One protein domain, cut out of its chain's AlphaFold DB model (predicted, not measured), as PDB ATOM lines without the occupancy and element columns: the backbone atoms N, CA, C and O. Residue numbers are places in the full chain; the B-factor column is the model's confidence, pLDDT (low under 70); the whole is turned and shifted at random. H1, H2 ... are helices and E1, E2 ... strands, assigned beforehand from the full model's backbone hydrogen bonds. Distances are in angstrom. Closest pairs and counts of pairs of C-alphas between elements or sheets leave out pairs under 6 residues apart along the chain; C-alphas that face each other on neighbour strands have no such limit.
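What this domain is: This is residues 66 to 109 of the 135 residues of the protein "Dag protein chloroplastic" of Phtheirospermum japonicum (UniProt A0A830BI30). One long helix, H1, packs along one face of a two-stranded hairpin, E1 and E2, and a short helix, H2, stands across one end where the backbone turns from the long helix into the hairpin, so that helix, turn and hairpin fold like a narrow bracket. The other face of the hairpin is bare, and residues 66 to 70 form a short lead-in before H1 at the end away from H2. The printed part has 44 residues, with two named helices and two named strands in the order H1, H2, E1, E2; the sheet has the order E1, E2 and is antiparallel, and the class is mixed, helices and strands. The whole is compact, with a radius of gyration of the C-alphas of 10.4 A, and elongated in outline, spanning 28 by 17 by 13 A.

How they stand to each other: Start at Gly 66 and read on to residue 71, where H1, residues 71 to 86, begins. After residues 87 and 88 you reach H2, residues 89 to 95. These two helices touch, with 12 pairs of C-alphas within 8 A, and H1 does so with residues 79 to 86 alone. Their closest C-alphas are those of Ala 83 and Glu 89, 4.6 A apart. Their lines stand about perpendicular, at 89 degrees. In H2 every O i to N i+4 pair is within hydrogen-bond range; in H1, 10 of 12 are. At residue 96 H2 gives way to E1, residues 96 to 101, and after residues 102 to 104 comes E2, residues 105 to 109. E1 and E2 form a hairpin of antiparallel neighbours, with 171 degrees between their N-to-C directions. Look at C-alphas 99 and 107, which face each other at 4.3 A. Across the pair, N 100 and O 106 are within hydrogen-bond range at 2.7 A, and so are N 108 and O 98 at 2.8 A. Now return to Ser 78 in H1, which comes closest to both strands. Its C-alpha is 7.4 A from that of Val 99 in E1 and 6.2 A from that of Phe 107 in E2. Residues 71 to 82 of H1 make its pairs of C-alphas within 10 A of the sheet, 15 with E1 and 16 with E2. H2 and E2 have 1 pair of C-alphas within 8 A, those of Lys 95 and Cys 109, 5.1 A apart.

Where its parts are: Find C-alpha 71 at (-10.280, -31.851, -47.981); from there H1 runs 23.2 A to C-alpha 86 at (1.375, -51.891, -46.318). It is the longest helix, with 16 residues. H2, from Glu 89 to Lys 95, measures 9.8 A from first to last C-alpha. E1, from Ile 96 to Cys 101, covers 13.8 A. E2, from Phe 105 to Cys 109, covers 13.6 A and ends at C-alpha 109, at (6.274, -41.358, -44.909).

The domain as a whole: The two C-alphas farthest apart are those of Glu 67 and Lys 94, at 28.8 A. From Gly 66 to Cys 109, the first and last printed C-alphas, the distance is 22.3 A. The printed part has no cut. The links from H1 to H2, from H2 to E1 and from E1 to E2 are tight, with 2, 0 and 3 residues between the elements. The mean pLDDT of the printed part is 78.9. In this predicted model, look for low confidence, under 70, at residues 66 to 68 and at residues 102 to 104, which link E1 to E2.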
ATOM      1  N   GLY A  66      -9.629 -36.787 -57.656       66.69
ATOM      2  CA  GLY A  66     -10.310 -36.351 -58.877       66.69
ATOM      3  C   GLY A  66     -10.833 -34.912 -58.813       66.69
ATOM      4  O   GLY A  66     -10.574 -34.163 -57.871       66.69
ATOM      5  N   GLU A  67     -11.486 -34.466 -59.885       64.31
ATOM      6  CA  GLU A  67     -11.890 -33.067 -60.072       64.31
ATOM      7  C   GLU A  67     -12.892 -32.628 -58.981       64.31
ATOM      8  O   GLU A  67     -14.022 -33.107 -58.924       64.31
ATOM      9  N   GLY A  68     -12.464 -31.737 -58.074       67.81
ATOM     10  CA  GLY A  68     -13.308 -31.213 -56.990       67.81
ATOM     11  C   GLY A  68     -13.276 -31.992 -55.666       67.81
ATOM     12  O   GLY A  68     -14.174 -31.807 -54.841       67.81
ATOM     13  N   ALA A  69     -12.262 -32.834 -55.432       71.75
ATOM     14  CA  ALA A  69     -12.110 -33.576 -54.181       71.75
ATOM     15  C   ALA A  69     -12.180 -32.675 -52.929       71.75
ATOM     16  O   ALA A  69     -11.570 -31.604 -52.838       71.75
ATOM     17  N   THR A  70     -12.924 -33.126 -51.917       81.25
ATOM     18  CA  THR A  70     -13.017 -32.421 -50.631       81.25
ATOM     19  C   THR A  70     -11.776 -32.671 -49.779       81.25
ATOM     20  O   THR A  70     -11.130 -33.709 -49.870       81.25
ATOM     21  N   LYS A  71     -11.452 -31.734 -48.874       77.56
ATOM     22  CA  LYS A  71     -10.280 -31.851 -47.981       77.56
ATOM     23  C   LYS A  71     -10.228 -33.173 -47.216       77.56
ATOM     24  O   LYS A  71      -9.142 -33.705 -47.034       77.56
ATOM     25  N   GLN A  72     -11.384 -33.696 -46.810       81.12
ATOM     26  CA  GLN A  72     -11.489 -34.982 -46.126       81.12
ATOM     27  C   GLN A  72     -11.009 -36.130 -47.024       81.12
ATOM     28  O   GLN A  72     -10.109 -36.862 -46.638       81.12
ATOM     29  N   GLN A  73     -11.514 -36.200 -48.261       81.00
ATOM     30  CA  GLN A  73     -11.124 -37.220 -49.238       81.00
ATOM     31  C   GLN A  73      -9.631 -37.164 -49.573       81.00
ATOM     32  O   GLN A  73      -9.000 -38.199 -49.755       81.00
ATOM     33  N   MET A  74      -9.042 -35.966 -49.597       77.06
ATOM     34  CA  MET A  74      -7.605 -35.792 -49.835       77.06
ATOM     35  C   MET A  74      -6.761 -36.324 -48.665       77.06
ATOM     36  O   MET A  74      -5.692 -36.902 -48.877       77.06
ATOM     37  N   ILE A  75      -7.250 -36.175 -47.429       80.06
ATOM     38  CA  ILE A  75      -6.624 -36.760 -46.234       80.06
ATOM     39  C   ILE A  75      -6.786 -38.284 -46.249       80.06
ATOM     40  O   ILE A  75      -5.799 -38.995 -46.066       80.06
ATOM     41  N   ASP A  76      -7.987 -38.783 -46.539       82.81
ATOM     42  CA  ASP A  76      -8.262 -40.219 -46.609       82.81
ATOM     43  C   ASP A  76      -7.407 -40.890 -47.693       82.81
ATOM     44  O   ASP A  76      -6.783 -41.918 -47.445       82.81
ATOM     45  N   CYS A  77      -7.266 -40.267 -48.866       79.25
ATOM     46  CA  CYS A  77      -6.405 -40.753 -49.945       79.25
ATOM     47  C   CYS A  77      -4.918 -40.781 -49.546       79.25
ATOM     48  O   CYS A  77      -4.186 -41.697 -49.940       79.25
ATOM     49  N   SER A  78      -4.477 -39.837 -48.709       78.75
ATOM     50  CA  SER A  78      -3.104 -39.801 -48.187       78.75
ATOM     51  C   SER A  78      -2.797 -40.972 -47.248       78.75
ATOM     52  O   SER A  78      -1.643 -41.372 -47.147       78.75
ATOM     53  N   ILE A  79      -3.809 -41.543 -46.584       83.25
ATOM     54  CA  ILE A  79      -3.666 -42.724 -45.714       83.25
ATOM     55  C   ILE A  79      -3.907 -44.011 -46.508       83.25
ATOM     56  O   ILE A  79      -3.142 -44.966 -46.388       83.25
ATOM     57  N   GLN A  80      -4.929 -44.032 -47.365       83.25
ATOM     58  CA  GLN A  80      -5.292 -45.206 -48.159       83.25
ATOM     59  C   GLN A  80      -4.207 -45.612 -49.156       83.25
ATOM     60  O   GLN A  80      -4.005 -46.800 -49.390       83.25
ATOM     61  N   THR A  81      -3.502 -44.649 -49.753       80.88
ATOM     62  CA  THR A  81      -2.421 -44.931 -50.711       80.88
ATOM     63  C   THR A  81      -1.308 -45.781 -50.085       80.88
ATOM     64  O   THR A  81      -1.060 -46.882 -50.576       80.88
ATOM     65  N   PRO A  82      -0.670 -45.356 -48.979       80.12
ATOM     66  CA  PRO A  82       0.291 -46.199 -48.284       80.12
ATOM     67  C   PRO A  82      -0.369 -47.437 -47.667       80.12
ATOM     68  O   PRO A  82       0.237 -48.502 -47.704       80.12
ATOM     69  N   ALA A  83      -1.613 -47.362 -47.178       86.38
ATOM     70  CA  ALA A  83      -2.312 -48.531 -46.629       86.38
ATOM     71  C   ALA A  83      -2.482 -49.663 -47.648       86.38
ATOM     72  O   ALA A  83      -2.405 -50.827 -47.274       86.38
ATOM     73  N   LYS A  84      -2.651 -49.350 -48.937       83.62
ATOM     74  CA  LYS A  84      -2.681 -50.357 -50.008       83.62
ATOM     75  C   LYS A  84      -1.342 -51.070 -50.198       83.62
ATOM     76  O   LYS A  84      -1.343 -52.234 -50.580       83.62
ATOM     77  N   VAL A  85      -0.221 -50.400 -49.927       82.44
ATOM     78  CA  VAL A  85       1.116 -51.011 -50.041       82.44
ATOM     79  C   VAL A  85       1.509 -51.755 -48.771       82.44
ATOM     80  O   VAL A  85       2.077 -52.839 -48.855       82.44
ATOM     81  N   PHE A  86       1.162 -51.216 -47.601       81.56
ATOM     82  CA  PHE A  86       1.375 -51.891 -46.318       81.56
ATOM     83  C   PHE A  86       0.356 -53.008 -46.053       81.56
ATOM     84  O   PHE A  86       0.593 -53.883 -45.233       81.56
ATOM     85  N   GLY A  87      -0.794 -52.990 -46.727       81.38
ATOM     86  CA  GLY A  87      -1.923 -53.879 -46.445       81.38
ATOM     87  C   GLY A  87      -2.706 -53.508 -45.178       81.38
ATOM     88  O   GLY A  87      -3.690 -54.170 -44.859       81.38
ATOM     89  N   SER A  88      -2.298 -52.454 -44.460       84.62
ATOM     90  CA  SER A  88      -2.940 -51.995 -43.227       84.62
ATOM     91  C   SER A  88      -2.907 -50.473 -43.097       84.62
ATOM     92  O   SER A  88      -1.863 -49.830 -43.243       84.62
ATOM     93  N   GLU A  89      -4.057 -49.886 -42.762       84.31
ATOM     94  CA  GLU A  89      -4.177 -48.455 -42.458       84.31
ATOM     95  C   GLU A  89      -3.432 -48.073 -41.177       84.31
ATOM     96  O   GLU A  89      -2.886 -46.974 -41.077       84.31
ATOM     97  N   GLU A  90      -3.367 -48.980 -40.200       85.06
ATOM     98  CA  GLU A  90      -2.697 -48.716 -38.926       85.06
ATOM     99  C   GLU A  90      -1.180 -48.577 -39.113       85.06
ATOM    100  O   GLU A  90      -0.543 -47.713 -38.507       85.06
ATOM    101  N   GLU A  91      -0.600 -49.398 -39.991       82.25
ATOM    102  CA  GLU A  91       0.817 -49.315 -40.347       82.25
ATOM    103  C   GLU A  91       1.111 -48.067 -41.171       82.25
ATOM    104  O   GLU A  91       2.058 -47.341 -40.867       82.25
ATOM    105  N   ALA A  92       0.261 -47.761 -42.152       83.69
ATOM    106  CA  ALA A  92       0.377 -46.544 -42.941       83.69
ATOM    107  C   ALA A  92       0.364 -45.286 -42.061       83.69
ATOM    108  O   ALA A  92       1.223 -44.418 -42.207       83.69
ATOM    109  N   ASN A  93      -0.553 -45.209 -41.097       84.00
ATOM    110  CA  ASN A  93      -0.665 -44.070 -40.189       84.00
ATOM    111  C   ASN A  93       0.584 -43.910 -39.303       84.00
ATOM    112  O   ASN A  93       1.061 -42.798 -39.103       84.00
ATOM    113  N   LYS A  94       1.186 -45.016 -38.840       83.19
ATOM    114  CA  LYS A  94       2.459 -44.980 -38.091       83.19
ATOM    115  C   LYS A  94       3.632 -44.490 -38.945       83.19
ATOM    116  O   LYS A  94       4.555 -43.876 -38.415       83.19
ATOM    117  N   LYS A  95       3.611 -44.785 -40.247       81.44
ATOM    118  CA  LYS A  95       4.674 -44.438 -41.200       81.44
ATOM    119  C   LYS A  95       4.578 -42.982 -41.663       81.44
ATOM    120  O   LYS A  95       5.609 -42.365 -41.922       81.44
ATOM    121  N   ILE A  96       3.371 -42.429 -41.789       84.31
ATOM    122  CA  ILE A  96       3.147 -41.041 -42.215       84.31
ATOM    123  C   ILE A  96       3.489 -40.083 -41.070       84.31
ATOM    124  O   ILE A  96       2.881 -40.117 -40.005       84.31
ATOM    125  N   TYR A  97       4.418 -39.160 -41.309       81.69
ATOM    126  CA  TYR A  97       4.793 -38.126 -40.336       81.69
ATOM    127  C   TYR A  97       4.393 -36.712 -40.780       81.69
ATOM    128  O   TYR A  97       4.379 -35.783 -39.967       81.69
ATOM    129  N   ASN A  98       4.077 -36.522 -42.064       79.50
ATOM    130  CA  ASN A  98       3.706 -35.224 -42.619       79.50
ATOM    131  C   ASN A  98       2.652 -35.372 -43.717       79.50
ATOM    132  O   ASN A  98       2.729 -36.288 -44.527       79.50
ATOM    133  N   VAL A  99       1.711 -34.432 -43.786       80.06
ATOM    134  CA  VAL A  99       0.714 -34.355 -44.860       80.06
ATOM    135  C   VAL A  99       0.641 -32.909 -45.345       80.06
ATOM    136  O   VAL A  99       0.461 -31.976 -44.558       80.06
ATOM    137  N   LEU A 100       0.805 -32.710 -46.649       75.69
ATOM    138  CA  LEU A 100       0.680 -31.435 -47.336       75.69
ATOM    139  C   LEU A 100      -0.654 -31.408 -48.086       75.69
ATOM    140  O   LEU A 100      -0.903 -32.224 -48.963       75.69
ATOM    141  N   CYS A 101      -1.505 -30.436 -47.751       70.69
ATOM    142  CA  CYS A 101      -2.824 -30.249 -48.374       70.69
ATOM    143  C   CYS A 101      -3.034 -28.817 -48.906       70.69
ATOM    144  O   CYS A 101      -4.159 -28.321 -48.895       70.69
ATOM    145  N   LYS A 102      -1.956 -28.083 -49.234       65.19
ATOM    146  CA  LYS A 102      -2.020 -26.627 -49.503       65.19
ATOM    147  C   LYS A 102      -1.902 -26.256 -50.981       65.19
ATOM    148  O   LYS A 102      -2.883 -25.826 -51.569       65.19
ATOM    149  N   ARG A 103      -0.686 -26.317 -51.535       64.19
ATOM    150  CA  ARG A 103      -0.389 -25.960 -52.941       64.19
ATOM    151  C   ARG A 103      -0.167 -27.178 -53.828       64.19
ATOM    152  O   ARG A 103      -0.446 -27.118 -55.012       64.19
ATOM    153  N   TYR A 104       0.313 -28.249 -53.217       68.06
ATOM    154  CA  TYR A 104       0.463 -29.573 -53.787       68.06
ATOM    155  C   TYR A 104      -0.055 -30.533 -52.728       68.06
ATOM    156  O   TYR A 104       0.115 -30.263 -51.525       68.06
ATOM    157  N   PHE A 105      -0.723 -31.594 -53.158       76.00
ATOM    158  CA  PHE A 105      -1.145 -32.633 -52.240       76.00
ATOM    159  C   PHE A 105      -0.058 -33.679 -52.138       76.00
ATOM    160  O   PHE A 105       0.565 -34.031 -53.129       76.00
ATOM    161  N   GLY A 106       0.209 -34.150 -50.932       79.06
ATOM    162  CA  GLY A 106       1.235 -35.153 -50.737       79.06
ATOM    163  C   GLY A 106       1.428 -35.514 -49.284       79.06
ATOM    164  O   GLY A 106       0.940 -34.827 -48.389       79.06
ATOM    165  N   PHE A 107       2.158 -36.587 -49.033       83.31
ATOM    166  CA  PHE A 107       2.461 -37.044 -47.688       83.31
ATOM    167  C   PHE A 107       3.909 -37.509 -47.592       83.31
ATOM    168  O   PHE A 107       4.474 -38.061 -48.531       83.31
ATOM    169  N   GLY A 108       4.517 -37.235 -46.442       83.19
ATOM    170  CA  GLY A 108       5.826 -37.742 -46.071       83.19
ATOM    171  C   GLY A 108       5.658 -39.002 -45.236       83.19
ATOM    172  O   GLY A 108       4.991 -38.951 -44.196       83.19
ATOM    173  N   CYS A 109       6.259 -40.109 -45.660       81.19
ATOM    174  CA  CYS A 109       6.274 -41.358 -44.909       81.19
ATOM    175  C   CYS A 109       7.691 -41.917 -44.745       81.19
ATOM    176  O   CYS A 109       8.582 -41.651 -45.551       81.19
TER     177      CYS A 109